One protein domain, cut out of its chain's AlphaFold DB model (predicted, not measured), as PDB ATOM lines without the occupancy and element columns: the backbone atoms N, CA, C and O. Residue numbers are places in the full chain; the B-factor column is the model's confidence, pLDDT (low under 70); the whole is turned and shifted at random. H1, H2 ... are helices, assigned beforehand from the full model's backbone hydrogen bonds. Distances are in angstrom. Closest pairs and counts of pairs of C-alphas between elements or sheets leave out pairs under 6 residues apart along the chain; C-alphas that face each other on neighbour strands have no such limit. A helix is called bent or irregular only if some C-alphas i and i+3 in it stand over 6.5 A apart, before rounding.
ATOM      1  N   SER A   2      19.508 -71.576 -34.119       57.78
ATOM      2  CA  SER A   2      19.861 -70.220 -33.682       57.78
ATOM      3  C   SER A   2      18.976 -69.919 -32.462       57.78
ATOM      4  O   SER A   2      17.893 -70.490 -32.370       57.78
ATOM      5  N   VAL A   3      19.419 -69.035 -31.556       49.19
ATOM      6  CA  VAL A   3      18.676 -68.469 -30.393       49.19
ATOM      7  C   VAL A   3      19.012 -68.995 -28.968       49.19
ATOM      8  O   VAL A   3      18.379 -68.561 -28.017       49.19
ATOM      9  N   GLN A   4      20.069 -69.789 -28.721       53.03
ATOM     10  CA  GLN A   4      20.503 -70.057 -27.316       53.03
ATOM     11  C   GLN A   4      21.996 -69.915 -26.989       53.03
ATOM     12  O   GLN A   4      22.346 -69.801 -25.819       53.03
ATOM     13  N   PHE A   5      22.877 -69.795 -27.984       53.69
ATOM     14  CA  PHE A   5      24.318 -69.734 -27.709       53.69
ATOM     15  C   PHE A   5      24.758 -68.419 -27.039       53.69
ATOM     16  O   PHE A   5      25.625 -68.422 -26.172       53.69
ATOM     17  N   ILE A   6      24.141 -67.289 -27.407       50.12
ATOM     18  CA  ILE A   6      24.522 -65.969 -26.879       50.12
ATOM     19  C   ILE A   6      24.182 -65.842 -25.380       50.12
ATOM     20  O   ILE A   6      25.082 -65.497 -24.621       50.12
ATOM     21  N   PRO A   7      22.960 -66.161 -24.901       54.91
ATOM     22  CA  PRO A   7      22.647 -66.074 -23.472       54.91
ATOM     23  C   PRO A   7      23.501 -66.992 -22.582       54.91
ATOM     24  O   PRO A   7      23.887 -66.581 -21.489       54.91
ATOM     25  N   GLU A   8      23.835 -68.208 -23.031       42.34
ATOM     26  CA  GLU A   8      24.681 -69.131 -22.259       42.34
ATOM     27  C   GLU A   8      26.156 -68.722 -22.267       42.34
ATOM     28  O   GLU A   8      26.775 -68.681 -21.204       42.34
ATOM     29  N   ALA A   9      26.712 -68.328 -23.416       46.25
ATOM     30  CA  ALA A   9      28.087 -67.828 -23.490       46.25
ATOM     31  C   ALA A   9      28.282 -66.547 -22.652       46.25
ATOM     32  O   ALA A   9      29.297 -66.399 -21.970       46.25
ATOM     33  N   VAL A  10      27.281 -65.657 -22.633       52.38
ATOM     34  CA  VAL A  10      27.252 -64.452 -21.780       52.38
ATOM     35  C   VAL A  10      27.147 -64.806 -20.290       52.38
ATOM     36  O   VAL A  10      27.713 -64.105 -19.453       52.38
ATOM     37  N   LYS A  11      26.478 -65.910 -19.935       47.41
ATOM     38  CA  LYS A  11      26.335 -66.371 -18.545       47.41
ATOM     39  C   LYS A  11      27.643 -66.921 -17.959       47.41
ATOM     40  O   LYS A  11      27.903 -66.684 -16.783       47.41
ATOM     41  N   TYR A  12      28.462 -67.622 -18.749       50.38
ATOM     42  CA  TYR A  12      29.754 -68.164 -18.292       50.38
ATOM     43  C   TYR A  12      30.891 -67.131 -18.316       50.38
ATOM     44  O   TYR A  12      31.784 -67.193 -17.476       50.38
ATOM     45  N   LYS A  13      30.843 -66.152 -19.232       54.41
ATOM     46  CA  LYS A  13      31.800 -65.034 -19.315       54.41
ATOM     47  C   LYS A  13      31.212 -63.745 -18.728       54.41
ATOM     48  O   LYS A  13      31.282 -62.688 -19.354       54.41
ATOM     49  N   LYS A  14      30.572 -63.816 -17.558       56.91
ATOM     50  CA  LYS A  14      29.987 -62.639 -16.901       56.91
ATOM     51  C   LYS A  14      31.116 -61.715 -16.411       56.91
ATOM     52  O   LYS A  14      31.578 -61.813 -15.282       56.91
ATOM     53  N   LEU A  15      31.599 -60.851 -17.298       69.19
ATOM     54  CA  LEU A  15      32.550 -59.789 -16.986       69.19
ATOM     55  C   LEU A  15      31.764 -58.615 -16.407       69.19
ATOM     56  O   LEU A  15      31.404 -57.683 -17.124       69.19
ATOM     57  N   GLU A  16      31.434 -58.689 -15.119       84.44
ATOM     58  CA  GLU A  16      30.940 -57.506 -14.419       84.44
ATOM     59  C   GLU A  16      32.087 -56.477 -14.348       84.44
ATOM     60  O   GLU A  16      33.186 -56.808 -13.885       84.44
ATOM     61  N   PRO A  17      31.884 -55.253 -14.868       90.62
ATOM     62  CA  PRO A  17      32.918 -54.229 -14.885       90.62
ATOM     63  C   PRO A  17      33.134 -53.712 -13.461       90.62
ATOM     64  O   PRO A  17      32.317 -52.975 -12.914       90.62
ATOM     65  N   THR A  18      34.243 -54.127 -12.859       93.38
ATOM     66  CA  THR A  18      34.675 -53.746 -11.517       93.38
ATOM     67  C   THR A  18      36.164 -53.431 -11.550       93.38
ATOM     68  O   THR A  18      36.876 -53.756 -12.505       93.38
ATOM     69  N   VAL A  19      36.673 -52.808 -10.487       94.94
ATOM     70  CA  VAL A  19      38.121 -52.612 -10.350       94.94
ATOM     71  C   VAL A  19      38.850 -53.952 -10.367       94.94
ATOM     72  O   VAL A  19      39.914 -54.076 -10.971       94.94
ATOM     73  N   GLU A  20      38.280 -54.951  -9.707       94.50
ATOM     74  CA  GLU A  20      38.847 -56.282  -9.591       94.50
ATOM     75  C   GLU A  20      38.945 -56.940 -10.967       94.50
ATOM     76  O   GLU A  20      40.013 -57.446 -11.291       94.50
ATOM     77  N   SER A  21      37.917 -56.846 -11.822       94.62
ATOM     78  CA  SER A  21      37.994 -57.410 -13.175       94.62
ATOM     79  C   SER A  21      39.007 -56.679 -14.063       94.62
ATOM     80  O   SER A  21      39.770 -57.343 -14.763       94.62
ATOM     81  N   ILE A  22      39.120 -55.345 -13.968       97.25
ATOM     82  CA  ILE A  22      40.183 -54.582 -14.654       97.25
ATOM     83  C   ILE A  22      41.571 -55.081 -14.236       97.25
ATOM     84  O   ILE A  22      42.422 -55.352 -15.086       97.25
ATOM     85  N   LEU A  23      41.812 -55.181 -12.926       96.38
ATOM     86  CA  LEU A  23      43.106 -55.590 -12.382       96.38
ATOM     87  C   LEU A  23      43.412 -57.055 -12.693       96.38
ATOM     88  O   LEU A  23      44.550 -57.365 -13.025       96.38
ATOM     89  N   THR A  24      42.418 -57.945 -12.655       94.75
ATOM     90  CA  THR A  24      42.573 -59.343 -13.069       94.75
ATOM     91  C   THR A  24      43.033 -59.431 -14.519       94.75
ATOM     92  O   THR A  24      44.052 -60.067 -14.779       94.75
ATOM     93  N   SER A  25      42.357 -58.763 -15.459       95.50
ATOM     94  CA  SER A  25      42.768 -58.787 -16.868       95.50
ATOM     95  C   SER A  25      44.147 -58.132 -17.062       95.50
ATOM     96  O   SER A  25      44.971 -58.649 -17.812       95.50
ATOM     97  N   LEU A  26      44.475 -57.064 -16.324       95.56
ATOM     98  CA  LEU A  26      45.818 -56.471 -16.356       95.56
ATOM     99  C   LEU A  26      46.904 -57.427 -15.829       95.56
ATOM    100  O   LEU A  26      47.976 -57.529 -16.425       95.56
ATOM    101  N   PHE A  27      46.657 -58.148 -14.737       92.81
ATOM    102  CA  PHE A  27      47.622 -59.114 -14.207       92.81
ATOM    103  C   PHE A  27      47.764 -60.340 -15.111       92.81
ATOM    104  O   PHE A  27      48.876 -60.835 -15.281       92.81
ATOM    105  N   LEU A  28      46.684 -60.784 -15.761       91.19
ATOM    106  CA  LEU A  28      46.749 -61.822 -16.792       91.19
ATOM    107  C   LEU A  28      47.565 -61.369 -18.006       91.19
ATOM    108  O   LEU A  28      48.342 -62.160 -18.535       91.19
ATOM    109  N   HIS A  29      47.457 -60.102 -18.421       91.88
ATOM    110  CA  HIS A  29      48.338 -59.517 -19.437       91.88
ATOM    111  C   HIS A  29      49.818 -59.646 -19.043       91.88
ATOM    112  O   HIS A  29      50.619 -60.128 -19.845       91.88
ATOM    113  N   VAL A  30      50.166 -59.280 -17.804       88.69
ATOM    114  CA  VAL A  30      51.546 -59.366 -17.297       88.69
ATOM    115  C   VAL A  30      52.032 -60.817 -17.237       88.69
ATOM    116  O   VAL A  30      53.129 -61.103 -17.705       88.69
ATOM    117  N   ALA A  31      51.220 -61.741 -16.717       86.12
ATOM    118  CA  ALA A  31      51.586 -63.154 -16.604       86.12
ATOM    119  C   ALA A  31      51.761 -63.826 -17.980       86.12
ATOM    120  O   ALA A  31      52.702 -64.582 -18.204       86.12
ATOM    121  N   SER A  32      50.885 -63.511 -18.936       82.81
ATOM    122  CA  SER A  32      50.913 -64.111 -20.277       82.81
ATOM    123  C   SER A  32      51.997 -63.554 -21.199       82.81
ATOM    124  O   SER A  32      52.325 -64.208 -22.190       82.81
ATOM    125  N   ALA A  33      52.577 -62.389 -20.880       72.38
ATOM    126  CA  ALA A  33      53.615 -61.754 -21.691       72.38
ATOM    127  C   ALA A  33      54.866 -62.638 -21.878       72.38
ATOM    128  O   ALA A  33      55.536 -62.515 -22.901       72.38
ATOM    129  N   GLY A  34      55.158 -63.541 -20.930       63.38
ATOM    130  CA  GLY A  34      56.292 -64.473 -21.006       63.38
ATOM    131  C   GLY A  34      55.955 -65.901 -21.461       63.38
ATOM    132  O   GLY A  34      56.847 -66.603 -21.923       63.38
ATOM    133  N   GLU A  35      54.698 -66.344 -21.350       57.66
ATOM    134  CA  GLU A  35      54.351 -67.778 -21.424       57.66
ATOM    135  C   GLU A  35      53.443 -68.161 -22.602       57.66
ATOM    136  O   GLU A  35      53.583 -69.240 -23.171       57.66
ATOM    137  N   SER A  36      52.481 -67.306 -22.969       53.22
ATOM    138  CA  SER A  36      51.347 -67.678 -23.846       53.22
ATOM    139  C   SER A  36      51.256 -66.859 -25.139       53.22
ATOM    140  O   SER A  36      50.253 -66.911 -25.858       53.22
ATOM    141  N   GLY A  37      52.333 -66.143 -25.469       60.00
ATOM    142  CA  GLY A  37      52.485 -65.378 -26.704       60.00
ATOM    143  C   GLY A  37      51.945 -63.947 -26.620       60.00
ATOM    144  O   GLY A  37      50.999 -63.634 -25.892       60.00
ATOM    145  N   THR A  38      52.544 -63.068 -27.424       76.00
ATOM    146  CA  THR A  38      52.280 -61.618 -27.454       76.00
ATOM    147  C   THR A  38      50.806 -61.273 -27.693       76.00
ATOM    148  O   THR A  38      50.277 -60.356 -27.066       76.00
ATOM    149  N   ALA A  39      50.109 -62.049 -28.530       86.56
ATOM    150  CA  ALA A  39      48.700 -61.831 -28.854       86.56
ATOM    151  C   ALA A  39      47.759 -62.058 -27.657       86.56
ATOM    152  O   ALA A  39      46.858 -61.254 -27.425       86.56
ATOM    153  N   THR A  40      47.977 -63.120 -26.873       88.25
ATOM    154  CA  THR A  40      47.176 -63.424 -25.675       88.25
ATOM    155  C   THR A  40      47.306 -62.303 -24.650       88.25
ATOM    156  O   THR A  40      46.307 -61.768 -24.164       88.25
ATOM    157  N   SER A  41      48.547 -61.886 -24.399       89.75
ATOM    158  CA  SER A  41      48.860 -60.763 -23.520       89.75
ATOM    159  C   SER A  41      48.193 -59.467 -23.989       89.75
ATOM    160  O   SER A  41      47.566 -58.771 -23.187       89.75
ATOM    161  N   ALA A  42      48.226 -59.165 -25.289       92.94
ATOM    162  CA  ALA A  42      47.545 -57.997 -25.843       92.94
ATOM    163  C   ALA A  42      46.017 -58.054 -25.661       92.94
ATOM    164  O   ALA A  42      45.407 -57.045 -25.301       92.94
ATOM    165  N   CYS A  43      45.389 -59.218 -25.859       93.69
ATOM    166  CA  CYS A  43      43.949 -59.403 -25.658       93.69
ATOM    167  C   CYS A  43      43.520 -59.110 -24.214       93.69
ATOM    168  O   CYS A  43      42.531 -58.407 -24.006       93.69
ATOM    169  N   PHE A  44      44.276 -59.583 -23.221       94.50
ATOM    170  CA  PHE A  44      43.986 -59.292 -21.817       94.50
ATOM    171  C   PHE A  44      44.108 -57.801 -21.486       94.50
ATOM    172  O   PHE A  44      43.259 -57.256 -20.778       94.50
ATOM    173  N   LEU A  45      45.093 -57.102 -22.061       96.88
ATOM    174  CA  LEU A  45      45.192 -55.652 -21.893       96.88
ATOM    175  C   LEU A  45      44.004 -54.924 -22.535       96.88
ATOM    176  O   LEU A  45      43.457 -53.994 -21.944       96.88
ATOM    177  N   ARG A  46      43.559 -55.360 -23.722       96.81
ATOM    178  CA  ARG A  46      42.351 -54.814 -24.368       96.81
ATOM    179  C   ARG A  46      41.096 -55.034 -23.541       96.81
ATOM    180  O   ARG A  46      40.252 -54.139 -23.489       96.81
ATOM    181  N   GLU A  47      40.981 -56.183 -22.889       95.81
ATOM    182  CA  GLU A  47      39.881 -56.461 -21.971       95.81
ATOM    183  C   GLU A  47      39.915 -55.504 -20.769       95.81
ATOM    184  O   GLU A  47      38.918 -54.833 -20.513       95.81
ATOM    185  N   ALA A  48      41.073 -55.336 -20.116       97.62
ATOM    186  CA  ALA A  48      41.239 -54.406 -18.993       97.62
ATOM    187  C   ALA A  48      40.873 -52.956 -19.369       97.62
ATOM    188  O   ALA A  48      40.152 -52.277 -18.636       97.62
ATOM    189  N   ILE A  49      41.332 -52.494 -20.537       98.25
ATOM    190  CA  ILE A  49      41.010 -51.166 -21.079       98.25
ATOM    191  C   ILE A  49      39.507 -51.026 -21.330       98.25
ATOM    192  O   ILE A  49      38.907 -50.027 -20.935       98.25
ATOM    193  N   THR A  50      38.887 -52.037 -21.941       97.62
ATOM    194  CA  THR A  50      37.448 -52.025 -22.229       97.62
ATOM    195  C   THR A  50      36.634 -51.957 -20.938       97.62
ATOM    196  O   THR A  50      35.721 -51.143 -20.839       97.62
ATOM    197  N   LEU A  51      36.988 -52.746 -19.920       97.19
ATOM    198  CA  LEU A  51      36.335 -52.710 -18.608       97.19
ATOM    199  C   LEU A  51      36.461 -51.325 -17.954       97.19
ATOM    200  O   LEU A  51      35.469 -50.790 -17.460       97.19
ATOM    201  N   ALA A  52      37.641 -50.700 -18.021       97.62
ATOM    202  CA  ALA A  52      37.857 -49.346 -17.511       97.62
ATOM    203  C   ALA A  52      36.990 -48.294 -18.225       97.62
ATOM    204  O   ALA A  52      36.424 -47.422 -17.568       97.62
ATOM    205  N   GLN A  53      36.838 -48.390 -19.549       97.31
ATOM    206  CA  GLN A  53      35.970 -47.497 -20.328       97.31
ATOM    207  C   GLN A  53      34.479 -47.736 -20.057       97.31
ATOM    208  O   GLN A  53      33.700 -46.785 -20.004       97.31
ATOM    209  N   VAL A  54      34.068 -48.990 -19.838       96.12
ATOM    210  CA  VAL A  54      32.694 -49.321 -19.422       96.12
ATOM    211  C   VAL A  54      32.387 -48.719 -18.047       96.12
ATOM    212  O   VAL A  54      31.298 -48.184 -17.853       96.12
ATOM    213  N   MET A  55      33.355 -48.722 -17.126       95.50
ATOM    214  CA  MET A  55      33.261 -48.015 -15.839       95.50
ATOM    215  C   MET A  55      33.377 -46.484 -15.958       95.50
ATOM    216  O   MET A  55      33.240 -45.784 -14.959       95.50
ATOM    217  N   GLY A  56      33.650 -45.948 -17.152       96.19
ATOM    218  CA  GLY A  56      33.806 -44.516 -17.395       96.19
ATOM    219  C   GLY A  56      35.095 -43.912 -16.836       96.19
ATOM    220  O   GLY A  56      35.152 -42.697 -16.654       96.19
ATOM    221  N   LEU A  57      36.134 -44.705 -16.548       96.75
ATOM    222  CA  LEU A  57      37.393 -44.194 -15.976       96.75
ATOM    223  C   LEU A  57      38.164 -43.272 -16.943       96.75
ATOM    224  O   LEU A  57      39.083 -42.571 -16.542       96.75
ATOM    225  N   ASP A  58      37.790 -43.242 -18.219       96.44
ATOM    226  CA  ASP A  58      38.320 -42.334 -19.237       96.44
ATOM    227  C   ASP A  58      37.644 -40.949 -19.264       96.44
ATOM    228  O   ASP A  58      38.028 -40.086 -20.059       96.44
ATOM    229  N   ARG A  59      36.643 -40.725 -18.406       95.44
ATOM    230  CA  ARG A  59      35.772 -39.540 -18.409       95.44
ATOM    231  C   ARG A  59      35.956 -38.727 -17.139       95.44
ATOM    232  O   ARG A  59      36.082 -39.285 -16.053       95.44
ATOM    233  N   LYS A  60      35.958 -37.397 -17.257       93.88
ATOM    234  CA  LYS A  60      36.165 -36.499 -16.105       93.88
ATOM    235  C   LYS A  60      34.991 -36.554 -15.131       93.88
ATOM    236  O   LYS A  60      35.202 -36.549 -13.922       93.88
ATOM    237  N   GLU A  61      33.793 -36.697 -15.677       94.31
ATOM    238  CA  GLU A  61      32.510 -36.753 -14.984       94.31
ATOM    239  C   GLU A  61      32.508 -37.847 -13.905       94.31
ATOM    240  O   GLU A  61      32.082 -37.611 -12.779       94.31
ATOM    241  N   THR A  62      33.101 -39.009 -14.200       94.25
ATOM    242  CA  THR A  62      33.239 -40.138 -13.261       94.25
ATOM    243  C   THR A  62      34.002 -39.762 -11.990       94.25
ATOM    244  O   THR A  62      33.755 -40.308 -10.916       94.25
ATOM    245  N   TYR A  63      34.941 -38.819 -12.086       93.56
ATOM    246  CA  TYR A  63      35.727 -38.346 -10.949       93.56
ATOM    247  C   TYR A  63      35.013 -37.235 -10.179       93.56
ATOM    248  O   TYR A  63      35.197 -37.129  -8.969       93.56
ATOM    249  N   GLU A  64      34.203 -36.423 -10.852       91.38
ATOM    250  CA  GLU A  64      33.419 -35.351 -10.228       91.38
ATOM    251  C   GLU A  64      32.285 -35.910  -9.365       91.38
ATOM    252  O   GLU A  64      31.998 -35.368  -8.301       91.38
ATOM    253  N   THR A  65      31.690 -37.030  -9.780       89.94
ATOM    254  CA  THR A  65      30.598 -37.701  -9.061       89.94
ATOM    255  C   THR A  65      31.068 -38.874  -8.198       89.94
ATOM    256  O   THR A  65      30.252 -39.698  -7.797       89.94
ATOM    257  N   CYS A  66      32.376 -39.018  -7.963       90.44
ATOM    258  CA  CYS A  66      32.914 -40.178  -7.255       90.44
ATOM    259  C   CYS A  66      32.577 -40.124  -5.758       90.44
ATOM    260  O   CYS A  66      32.873 -39.134  -5.092       90.44
ATOM    261  N   ASP A  67      32.044 -41.226  -5.224       88.19
ATOM    262  CA  ASP A  67      31.524 -41.307  -3.852       88.19
ATOM    263  C   ASP A  67      32.544 -40.935  -2.768       88.19
ATOM    264  O   ASP A  67      32.185 -40.405  -1.717       88.19
ATOM    265  N   THR A  68      33.829 -41.238  -2.992       91.94
ATOM    266  CA  THR A  68      34.895 -40.967  -2.020       91.94
ATOM    267  C   THR A  68      36.180 -40.492  -2.690       91.94
ATOM    268  O   THR A  68      36.545 -40.934  -3.784       91.94
ATOM    269  N   ALA A  69      36.938 -39.645  -1.985       91.00
ATOM    270  CA  ALA A  69      38.266 -39.209  -2.424       91.00
ATOM    271  C   ALA A  69      39.241 -40.392  -2.602       91.00
ATOM    272  O   ALA A  69      40.060 -40.386  -3.522       91.00
ATOM    273  N   ALA A  70      39.118 -41.431  -1.768       91.56
ATOM    274  CA  ALA A  70      39.931 -42.641  -1.859       91.56
ATOM    275  C   ALA A  70      39.653 -43.433  -3.150       91.56
ATOM    276  O   ALA A  70      40.593 -43.809  -3.855       91.56
ATOM    277  N   ASN A  71      38.378 -43.631  -3.509       92.88
ATOM    278  CA  ASN A  71      38.007 -44.291  -4.766       92.88
ATOM    279  C   ASN A  71      38.439 -43.463  -5.974       92.88
ATOM    280  O   ASN A  71      39.045 -44.006  -6.897       92.88
ATOM    281  N   ASN A  72      38.223 -42.147  -5.932       94.50
ATOM    282  CA  ASN A  72      38.669 -41.226  -6.975       94.50
ATOM    283  C   ASN A  72      40.178 -41.370  -7.236       94.50
ATOM    284  O   ASN A  72      40.620 -41.527  -8.378       94.50
ATOM    285  N   HIS A  73      40.968 -41.383  -6.161       94.88
ATOM    286  CA  HIS A  73      42.415 -41.554  -6.216       94.88
ATOM    287  C   HIS A  73      42.823 -42.925  -6.773       94.88
ATOM    288  O   HIS A  73      43.667 -43.008  -7.667       94.88
ATOM    289  N   ARG A  74      42.182 -44.008  -6.309       95.00
ATOM    290  CA  ARG A  74      42.412 -45.377  -6.805       95.00
ATOM    291  C   ARG A  74      42.097 -45.497  -8.299       95.00
ATOM    292  O   ARG A  74      42.907 -46.042  -9.043       95.00
ATOM    293  N   PHE A  75      40.975 -44.943  -8.751       96.62
ATOM    294  CA  PHE A  75      40.559 -44.960 -10.154       96.62
ATOM    295  C   PHE A  75      41.537 -44.210 -11.059       96.62
ATOM    296  O   PHE A  75      41.872 -44.709 -12.130       96.62
ATOM    297  N   LYS A  76      42.056 -43.052 -10.625       97.12
ATOM    298  CA  LYS A  76      43.100 -42.321 -11.365       97.12
ATOM    299  C   LYS A  76      44.373 -43.152 -11.513       97.12
ATOM    300  O   LYS A  76      44.937 -43.204 -12.603       97.12
ATOM    301  N   LYS A  77      44.816 -43.821 -10.440       97.00
ATOM    302  CA  LYS A  77      46.002 -44.696 -10.475       97.00
ATOM    303  C   LYS A  77      45.820 -45.852 -11.461       97.00
ATOM    304  O   LYS A  77      46.707 -46.086 -12.275       97.00
ATOM    305  N   ILE A  78      44.666 -46.520 -11.435       97.81
ATOM    306  CA  ILE A  78      44.348 -47.629 -12.350       97.81
ATOM    307  C   ILE A  78      44.303 -47.147 -13.799       97.81
ATOM    308  O   ILE A  78      44.945 -47.742 -14.660       97.81
ATOM    309  N   TYR A  79      43.592 -46.051 -14.066       98.12
ATOM    310  CA  TYR A  79      43.483 -45.506 -15.413       98.12
ATOM    311  C   TYR A  79      44.856 -45.202 -16.013       98.12
ATOM    312  O   TYR A  79      45.188 -45.646 -17.111       98.12
ATOM    313  N   TYR A  80      45.695 -44.500 -15.257       98.12
ATOM    314  CA  TYR A  80      47.020 -44.133 -15.726       98.12
ATOM    315  C   TYR A  80      47.997 -45.305 -15.810       98.12
ATOM    316  O   TYR A  80      48.880 -45.288 -16.666       98.12
ATOM    317  N   LEU A  81      47.811 -46.340 -14.989       97.88
ATOM    318  CA  LEU A  81      48.538 -47.594 -15.139       97.88
ATOM    319  C   LEU A  81      48.204 -48.240 -16.491       97.88
ATOM    320  O   LEU A  81      49.118 -48.618 -17.217       97.88
ATOM    321  N   LEU A  82      46.925 -48.279 -16.878       98.25
ATOM    322  CA  LEU A  82      46.507 -48.783 -18.192       98.25
ATOM    323  C   LEU A  82      47.053 -47.932 -19.345       98.25
ATOM    324  O   LEU A  82      47.525 -48.500 -20.325       98.25
ATOM    325  N   VAL A  83      47.049 -46.598 -19.229       97.75
ATOM    326  CA  VAL A  83      47.623 -45.696 -20.252       97.75
ATOM    327  C   VAL A  83      49.107 -45.991 -20.485       97.75
ATOM    328  O   VAL A  83      49.543 -46.094 -21.632       97.75
ATOM    329  N   VAL A  84      49.892 -46.128 -19.411       97.31
ATOM    330  CA  VAL A  84      51.330 -46.429 -19.504       97.31
ATOM    331  C   VAL A  84      51.553 -47.801 -20.143       97.31
ATOM    332  O   VAL A  84      52.330 -47.912 -21.092       97.31
ATOM    333  N   THR A  85      50.839 -48.827 -19.671       96.25
ATOM    334  CA  THR A  85      50.964 -50.200 -20.183       96.25
ATOM    335  C   THR A  85      50.548 -50.303 -21.650       96.25
ATOM    336  O   THR A  85      51.271 -50.893 -22.451       96.25
ATOM    337  N   GLU A  86      49.434 -49.676 -22.043       96.44
ATOM    338  CA  GLU A  86      48.969 -49.650 -23.434       96.44
ATOM    339  C   GLU A  86      49.997 -49.014 -24.359       96.44
ATOM    340  O   GLU A  86      50.311 -49.562 -25.413       96.44
ATOM    341  N   ARG A  87      50.530 -47.853 -23.972       95.88
ATOM    342  CA  ARG A  87      51.482 -47.124 -24.807       95.88
ATOM    343  C   ARG A  87      52.807 -47.862 -24.916       95.88
ATOM    344  O   ARG A  87      53.388 -47.857 -25.992       95.88
ATOM    345  N   PHE A  88      53.263 -48.541 -23.864       94.62
ATOM    346  CA  PHE A  88      54.418 -49.434 -23.974       94.62
ATOM    347  C   PHE A  88      54.160 -50.558 -24.988       94.62
ATOM    348  O   PHE A  88      54.927 -50.706 -25.940       94.62
ATOM    349  N   LEU A  89      53.042 -51.277 -24.845       92.00
ATOM    350  CA  LEU A  89      52.675 -52.377 -25.739       92.00
ATOM    351  C   LEU A  89      52.494 -51.917 -27.194       92.00
ATOM    352  O   LEU A  89      52.899 -52.602 -28.129       92.00
ATOM    353  N   SER A  90      51.902 -50.738 -27.393       92.12
ATOM    354  CA  SER A  90      51.731 -50.107 -28.703       92.12
ATOM    355  C   SER A  90      53.069 -49.913 -29.413       92.12
ATOM    356  O   SER A  90      53.177 -50.216 -30.600       92.12
ATOM    357  N   LEU A  91      54.102 -49.465 -28.692       91.25
ATOM    358  CA  LEU A  91      55.436 -49.267 -29.260       91.25
ATOM    359  C   LEU A  91      56.170 -50.579 -29.511       91.25
ATOM    360  O   LEU A  91      56.872 -50.691 -30.513       91.25
ATOM    361  N   GLU A  92      55.999 -51.556 -28.628       87.75
ATOM    362  CA  GLU A  92      56.630 -52.869 -28.748       87.75
ATOM    363  C   GLU A  92      56.036 -53.697 -29.899       87.75
ATOM    364  O   GLU A  92      56.772 -54.298 -30.677       87.75
ATOM    365  N   GLN A  93      54.708 -53.692 -30.048       87.12
ATOM    366  CA  GLN A  93      53.982 -54.593 -30.955       87.12
ATOM    367  C   GLN A  93      53.297 -53.876 -32.127       87.12
ATOM    368  O   GLN A  93      52.549 -54.497 -32.880       87.12
ATOM    369  N   ALA A  94      53.536 -52.571 -32.293       87.94
ATOM    370  CA  ALA A  94      52.914 -51.731 -33.320       87.94
ATOM    371  C   ALA A  94      51.369 -51.767 -33.306       87.94
ATOM    372  O   ALA A  94      50.721 -51.694 -34.352       87.94
ATOM    373  N   LEU A  95      50.771 -51.873 -32.116       89.44
ATOM    374  CA  LEU A  95      49.318 -51.832 -31.932       89.44
ATOM    375  C   LEU A  95      48.819 -50.381 -31.815       89.44
ATOM    376  O   LEU A  95      49.525 -49.545 -31.256       89.44
ATOM    377  N   PRO A  96      47.598 -50.055 -32.277       90.94
ATOM    378  CA  PRO A  96      47.018 -48.727 -32.072       90.94
ATOM    379  C   PRO A  96      46.758 -48.463 -30.585       90.94
ATOM    380  O   PRO A  96      46.600 -49.393 -29.801       90.94
ATOM    381  N   VAL A  97      46.652 -47.205 -30.183       94.12
ATOM    382  CA  VAL A  97      46.260 -46.826 -28.813       94.12
ATOM    383  C   VAL A  97      44.772 -46.465 -28.762       94.12
ATOM    384  O   VAL A  97      44.208 -45.970 -29.744       94.12
ATOM    385  N   LEU A  98      44.125 -46.708 -27.626       95.00
ATOM    386  CA  LEU A  98      42.715 -46.415 -27.361       95.00
ATOM    387  C   LEU A  98      42.559 -45.327 -26.301       95.00
ATOM    388  O   LEU A  98      41.633 -44.526 -26.409       95.00
ATOM    389  N   LEU A  99      43.444 -45.282 -25.301       96.00
ATOM    390  CA  LEU A  99      43.322 -44.361 -24.178       96.00
ATOM    391  C   LEU A  99      44.001 -43.008 -24.440       96.00
ATOM    392  O   LEU A  99      45.106 -42.912 -24.988       96.00
ATOM    393  N   GLU A 100      43.352 -41.948 -23.961       94.81
ATOM    394  CA  GLU A 100      43.880 -40.583 -23.936       94.81
ATOM    395  C   GLU A 100      44.174 -40.160 -22.492       94.81
ATOM    396  O   GLU A 100      43.331 -40.356 -21.629       94.81
ATOM    397  N   PRO A 101      45.314 -39.527 -22.175       93.25
ATOM    398  CA  PRO A 101      45.603 -38.999 -20.842       93.25
ATOM    399  C   PRO A 101      44.770 -37.729 -20.569       93.25
ATOM    400  O   PRO A 101      45.298 -36.622 -20.493       93.25
ATOM    401  N   SER A 102      43.447 -37.878 -20.483       89.94
ATOM    402  CA  SER A 102      42.452 -36.796 -20.486       89.94
ATOM    403  C   SER A 102      41.999 -36.358 -19.087       89.94
ATOM    404  O   SER A 102      41.365 -35.307 -18.940       89.94
ATOM    405  N   ILE A 103      42.322 -37.139 -18.053       94.75
ATOM    406  CA  ILE A 103      41.865 -36.934 -16.672       94.75
ATOM    407  C   ILE A 103      42.955 -36.277 -15.803       94.75
ATOM    408  O   ILE A 103      44.135 -36.358 -16.127       94.75
ATOM    409  N   PRO A 104      42.643 -35.640 -14.664       93.19
ATOM    410  CA  PRO A 104      43.680 -35.119 -13.770       93.19
ATOM    411  C   PRO A 104      44.562 -36.230 -13.175       93.19
ATOM    412  O   PRO A 104      44.059 -37.288 -12.792       93.19
ATOM    413  N   LEU A 105      45.869 -35.972 -13.037       95.12
ATOM    414  CA  LEU A 105      46.789 -36.873 -12.330       95.12
ATOM    415  C   LEU A 105      46.345 -37.094 -10.867       95.12
ATOM    416  O   LEU A 105      45.761 -36.190 -10.262       95.12
ATOM    417  N   PRO A 106      46.645 -38.265 -10.274       94.38
ATOM    418  CA  PRO A 106      46.407 -38.512  -8.851       94.38
ATOM    419  C   PRO A 106      47.144 -37.485  -7.967       94.38
ATOM    420  O   PRO A 106      48.281 -37.105  -8.264       94.38
ATOM    421  N   SER A 107      46.486 -37.020  -6.896       92.81
ATOM    422  CA  SER A 107      47.040 -36.009  -5.978       92.81
ATOM    423  C   SER A 107      48.056 -36.633  -5.024       92.81
ATOM    424  O   SER A 107      47.848 -37.743  -4.549       92.81
ATOM    425  N   LEU A 108      49.132 -35.908  -4.709       93.19
ATOM    426  CA  LEU A 108      50.122 -36.351  -3.717       93.19
ATOM    427  C   LEU A 108      49.617 -36.201  -2.282       93.19
ATOM    428  O   LEU A 108      50.053 -36.945  -1.415       93.19
ATOM    429  N   GLU A 109      48.705 -35.261  -2.039       90.38
ATOM    430  CA  GLU A 109      48.181 -34.967  -0.698       90.38
ATOM    431  C   GLU A 109      47.344 -36.123  -0.134       90.38
ATOM    432  O   GLU A 109      47.252 -36.294   1.074       90.38
ATOM    433  N   ASN A 110      46.770 -36.943  -1.019       80.00
ATOM    434  CA  ASN A 110      45.890 -38.057  -0.671       80.00
ATOM    435  C   ASN A 110      46.612 -39.417  -0.722       80.00
ATOM    436  O   ASN A 110      45.969 -40.441  -0.957       80.00
ATOM    437  N   GLU A 111      47.941 -39.441  -0.589       91.88
ATOM    438  CA  GLU A 111      48.751 -40.649  -0.755       91.88
ATOM    439  C   GLU A 111      49.589 -40.968   0.486       91.88
ATOM    440  O   GLU A 111      50.259 -40.098   1.033       91.88
ATOM    441  N   GLU A 112      49.589 -42.242   0.884       90.69
ATOM    442  CA  GLU A 112      50.374 -42.744   2.020       90.69
ATOM    443  C   GLU A 112      51.881 -42.697   1.724       90.69
ATOM    444  O   GLU A 112      52.690 -42.326   2.573       90.69
ATOM    445  N   TYR A 113      52.251 -43.004   0.477       90.88
ATOM    446  CA  TYR A 113      53.625 -42.978  -0.025       90.88
ATOM    447  C   TYR A 113      53.788 -41.945  -1.158       90.88
ATOM    448  O   TYR A 113      53.927 -42.316  -2.333       90.88
ATOM    449  N   PRO A 114      53.792 -40.633  -0.852       91.69
ATOM    450  CA  PRO A 114      53.769 -39.572  -1.863       91.69
ATOM    451  C   PRO A 114      54.997 -39.593  -2.781       91.69
ATOM    452  O   PRO A 114      54.887 -39.268  -3.960       91.69
ATOM    453  N   LEU A 115      56.154 -40.037  -2.284       90.56
ATOM    454  CA  LEU A 115      57.366 -40.177  -3.094       90.56
ATOM    455  C   LEU A 115      57.207 -41.239  -4.197       90.56
ATOM    456  O   LEU A 115      57.559 -40.989  -5.348       90.56
ATOM    457  N   LEU A 116      56.607 -42.392  -3.879       91.12
ATOM    458  CA  LEU A 116      56.337 -43.437  -4.872       91.12
ATOM    459  C   LEU A 116      55.325 -42.953  -5.912       91.12
ATOM    460  O   LEU A 116      55.517 -43.158  -7.111       91.12
ATOM    461  N   LEU A 117      54.276 -42.253  -5.479       95.12
ATOM    462  CA  LEU A 117      53.311 -41.683  -6.410       95.12
ATOM    463  C   LEU A 117      53.916 -40.579  -7.276       95.12
ATOM    464  O   LEU A 117      53.556 -40.467  -8.447       95.12
ATOM    465  N   TYR A 118      54.848 -39.788  -6.744       94.75
ATOM    466  CA  TYR A 118      55.546 -38.767  -7.514       94.75
ATOM    467  C   TYR A 118      56.211 -39.368  -8.748       94.75
ATOM    468  O   TYR A 118      55.917 -38.951  -9.868       94.75
ATOM    469  N   GLY A 119      57.057 -40.385  -8.580       94.31
ATOM    470  CA  GLY A 119      57.718 -40.956  -9.746       94.31
ATOM    471  C   GLY A 119      56.775 -41.749 -10.654       94.31
ATOM    472  O   GLY A 119      57.002 -41.778 -11.861       94.31
ATOM    473  N   PHE A 120      55.665 -42.293 -10.139       95.88
ATOM    474  CA  PHE A 120      54.588 -42.791 -11.003       95.88
ATOM    475  C   PHE A 120      53.992 -41.668 -11.866       95.88
ATOM    476  O   PHE A 120      53.811 -41.858 -13.064       95.88
ATOM    477  N   ARG A 121      53.746 -40.474 -11.310       96.88
ATOM    478  CA  ARG A 121      53.261 -39.314 -12.080       96.88
ATOM    479  C   ARG A 121      54.261 -38.879 -13.152       96.88
ATOM    480  O   ARG A 121      53.833 -38.557 -14.255       96.88
ATOM    481  N   GLU A 122      55.560 -38.881 -12.864       96.81
ATOM    482  CA  GLU A 122      56.588 -38.562 -13.868       96.81
ATOM    483  C   GLU A 122      56.658 -39.623 -14.973       96.81
ATOM    484  O   GLU A 122      56.730 -39.280 -16.154       96.81
ATOM    485  N   LEU A 123      56.527 -40.904 -14.619       96.44
ATOM    486  CA  LEU A 123      56.413 -41.982 -15.598       96.44
ATOM    487  C   LEU A 123      55.176 -41.798 -16.487       96.44
ATOM    488  O   LEU A 123      55.277 -41.844 -17.709       96.44
ATOM    489  N   VAL A 124      54.021 -41.507 -15.890       97.62
ATOM    490  CA  VAL A 124      52.788 -41.209 -16.628       97.62
ATOM    491  C   VAL A 124      52.986 -40.040 -17.586       97.62
ATOM    492  O   VAL A 124      52.579 -40.139 -18.739       97.62
ATOM    493  N   LYS A 125      53.646 -38.956 -17.156       97.50
ATOM    494  CA  LYS A 125      53.952 -37.819 -18.035       97.50
ATOM    495  C   LYS A 125      54.783 -38.244 -19.244       97.50
ATOM    496  O   LYS A 125      54.411 -37.879 -20.353       97.50
ATOM    497  N   ILE A 126      55.846 -39.039 -19.063       98.00
ATOM    498  CA  ILE A 126      56.673 -39.542 -20.179       98.00
ATOM    499  C   ILE A 126      55.798 -40.215 -21.238       98.00
ATOM    500  O   ILE A 126      55.903 -39.902 -22.423       98.00
ATOM    501  N   PHE A 127      54.911 -41.113 -20.807       96.94
ATOM    502  CA  PHE A 127      54.035 -41.832 -21.723       96.94
ATOM    503  C   PHE A 127      52.902 -40.965 -22.262       96.94
ATOM    504  O   PHE A 127      52.472 -41.226 -23.375       96.94
ATOM    505  N   ALA A 128      52.442 -39.942 -21.538       95.44
ATOM    506  CA  ALA A 128      51.353 -39.048 -21.934       95.44
ATOM    507  C   ALA A 128      51.772 -37.934 -22.910       95.44
ATOM    508  O   ALA A 128      50.933 -37.470 -23.680       95.44
ATOM    509  N   ILE A 129      53.040 -37.497 -22.880       96.25
ATOM    510  CA  ILE A 129      53.532 -36.353 -23.668       96.25
ATOM    511  C   ILE A 129      53.306 -36.543 -25.178       96.25
ATOM    512  O   ILE A 129      52.743 -35.636 -25.800       96.25
ATOM    513  N   PRO A 130      53.693 -37.671 -25.812       93.69
ATOM    514  CA  PRO A 130      53.304 -37.903 -27.194       93.69
ATOM    515  C   PRO A 130      51.797 -38.173 -27.237       93.69
ATOM    516  O   PRO A 130      51.313 -39.151 -26.676       93.69
ATOM    517  N   GLY A 131      51.022 -37.298 -27.873       89.88
ATOM    518  CA  GLY A 131      49.575 -37.495 -28.000       89.88
ATOM    519  C   GLY A 131      49.229 -38.745 -28.818       89.88
ATOM    520  O   GLY A 131      50.041 -39.214 -29.623       89.88
ATOM    521  N   LYS A 132      47.998 -39.251 -28.677       89.31
ATOM    522  CA  LYS A 132      47.486 -40.411 -29.431       89.31
ATOM    523  C   LYS A 132      47.707 -40.290 -30.941       89.31
ATOM    524  O   LYS A 132      48.069 -41.258 -31.599       89.31
ATOM    525  N   SER A 133      47.587 -39.076 -31.482       86.12
ATOM    526  CA  SER A 133      47.806 -38.790 -32.902       86.12
ATOM    527  C   SER A 133      49.200 -39.167 -33.409       86.12
ATOM    528  O   SER A 133      49.332 -39.497 -34.584       86.12
ATOM    529  N   ILE A 134      50.235 -39.103 -32.559       88.88
ATOM    530  CA  ILE A 134      51.586 -39.543 -32.927       88.88
ATOM    531  C   ILE A 134      51.626 -41.069 -33.005       88.88
ATOM    532  O   ILE A 134      52.116 -41.598 -33.997       88.88
ATOM    533  N   PHE A 135      51.062 -41.768 -32.016       87.81
ATOM    534  CA  PHE A 135      50.985 -43.234 -31.995       87.81
ATOM    535  C   PHE A 135      50.171 -43.798 -33.172       87.81
ATOM    536  O   PHE A 135      50.581 -44.771 -33.798       87.81
ATOM    537  N   ASP A 136      49.063 -43.154 -33.542       85.19
ATOM    538  CA  ASP A 136      48.230 -43.594 -34.669       85.19
ATOM    539  C   ASP A 136      48.898 -43.352 -36.038       85.19
ATOM    540  O   ASP A 136      48.526 -43.966 -37.039       85.19
ATOM    541  N   ARG A 137      49.865 -42.426 -36.113       83.38
ATOM    542  CA  ARG A 137      50.462 -41.945 -37.373       83.38
ATOM    543  C   ARG A 137      51.981 -42.034 -37.401       83.38
ATOM    544  O   ARG A 137      52.609 -41.307 -38.162       83.38
ATOM    545  N   VAL A 138      52.587 -42.935 -36.628       85.38
ATOM    546  CA  VAL A 138      54.054 -43.036 -36.471       85.38
ATOM    547  C   VAL A 138      54.813 -43.034 -37.806       85.38
ATOM    548  O   VAL A 138      55.896 -42.463 -37.887       85.38
ATOM    549  N   ARG A 139      54.252 -43.632 -38.868       85.06
ATOM    550  CA  ARG A 139      54.863 -43.721 -40.215       85.06
ATOM    551  C   ARG A 139      54.204 -42.827 -41.278       85.06
ATOM    552  O   ARG A 139      54.484 -42.981 -42.462       85.06
ATOM    553  N   SER A 140      53.277 -41.964 -40.877       89.88
ATOM    554  CA  SER A 140      52.493 -41.103 -41.772       89.88
ATOM    555  C   SER A 140      52.350 -39.677 -41.231       89.88
ATOM    556  O   SER A 140      51.398 -38.961 -41.560       89.88
ATOM    557  N   VAL A 141      53.305 -39.247 -40.398       90.50
ATOM    558  CA  VAL A 141      53.408 -37.854 -39.962       90.50
ATOM    559  C   VAL A 141      53.784 -37.007 -41.177       90.50
ATOM    560  O   VAL A 141      54.689 -37.348 -41.936       90.50
ATOM    561  N   LYS A 142      53.072 -35.899 -41.391       91.94
ATOM    562  CA  LYS A 142      53.312 -35.027 -42.545       91.94
ATOM    563  C   LYS A 142      54.671 -34.344 -42.424       91.94
ATOM    564  O   LYS A 142      55.025 -33.852 -41.359       91.94
ATOM    565  N   ASN A 143      55.405 -34.246 -43.529       94.81
ATOM    566  CA  ASN A 143      56.640 -33.471 -43.570       94.81
ATOM    567  C   ASN A 143      56.348 -31.970 -43.736       94.81
ATOM    568  O   ASN A 143      56.466 -31.422 -44.829       94.81
TER     569      ASN A 143
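This is residues 2 to 143 of the 295 residues of a protein of Lodderomyces elongisporus (strain ATCC 11503 / CBS 2605 / JCM 1781 / NBRC 1676 / NRRL YB-4239) (UniProt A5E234). The longest helix, H5, runs through the middle of an all-helix body, with the helical hairpin of H2 and H3 packed along one side of it and H6 crossing it steeply on the other. The long link of residues 94 to 113 folds back alongside H5, and the free residues 2 to 14, with H1, stick out as a thin tail. Look for 142 printed residues with seven named helices, H1 to H7 in chain order, and no named strand. The whole is compact, with a radius of gyration of the C-alphas of 16.8 A and spans of 53 by 47 by 30 A.

Find C-alpha 69 at (38.266, -39.209, -2.424); from there H5, residues 69 to 93, runs 36.0 A to C-alpha 93 at (53.982, -54.593, -30.955). Before it, look for H2 at residues 19 to 35, 24.8 A, and H3 at residues 38 to 54, 24.5 A. H2 is irregular, but only just: C-alphas 31 and 34 are 6.6 A apart. After H5 comes H6, residues 114 to 128, 20.2 A. The shorter helices are H1, residues 5 to 12, 11.0 A; H4, residues 61 to 64, 5.0 A; and H7, residues 132 to 136, 6.2 A, ending at C-alpha 136 at (48.230, -43.594, -34.669).

Begin with the bundle of H2, H3 and H5, which is up and down, each helix running against the one before it. H5 touches H3 with residues 79 to 89 alone, closest at the C-alphas of Ile 49 and Leu 82, 6.7 A; they run opposite ways at a shallow tilt of 33 degrees, only just short of steep. H3 touches H2, closest at the C-alphas of His 29 and Ser 41, 4.3 A, at a shallow tilt of 10 degrees. H5 touches H6 through residues 80 to 88 and 123 to 128 alone, closest at the C-alphas of Val 84 and Phe 127, 5.8 A, the same way at a steep tilt of 43 degrees. H4 and H7 are each close to H5 but not clearly touching it, with closest C-alphas Tyr 63 and Asn 72, 5.7 A, and Ser 90 and Phe 135, 7.7 A. H1 touches no helix. In H1, H3, H5, H6 and H7 every O i to N i+4 pair is within hydrogen-bond range; in H2 11 of 13 are, and H4 is too short for such a pair.

The C-alphas of Ser 2 and Leu 115 are the two farthest apart, 57.0 A. Without residues 2 to 14, the body spans 41 by 38 by 28 A. The printed part has no cut, and the link from H5 to H6, 20 residues, is long. Look at residues 2 to 15 and 34 to 37 for pLDDT under 70; the mean of the printed part is 87.9.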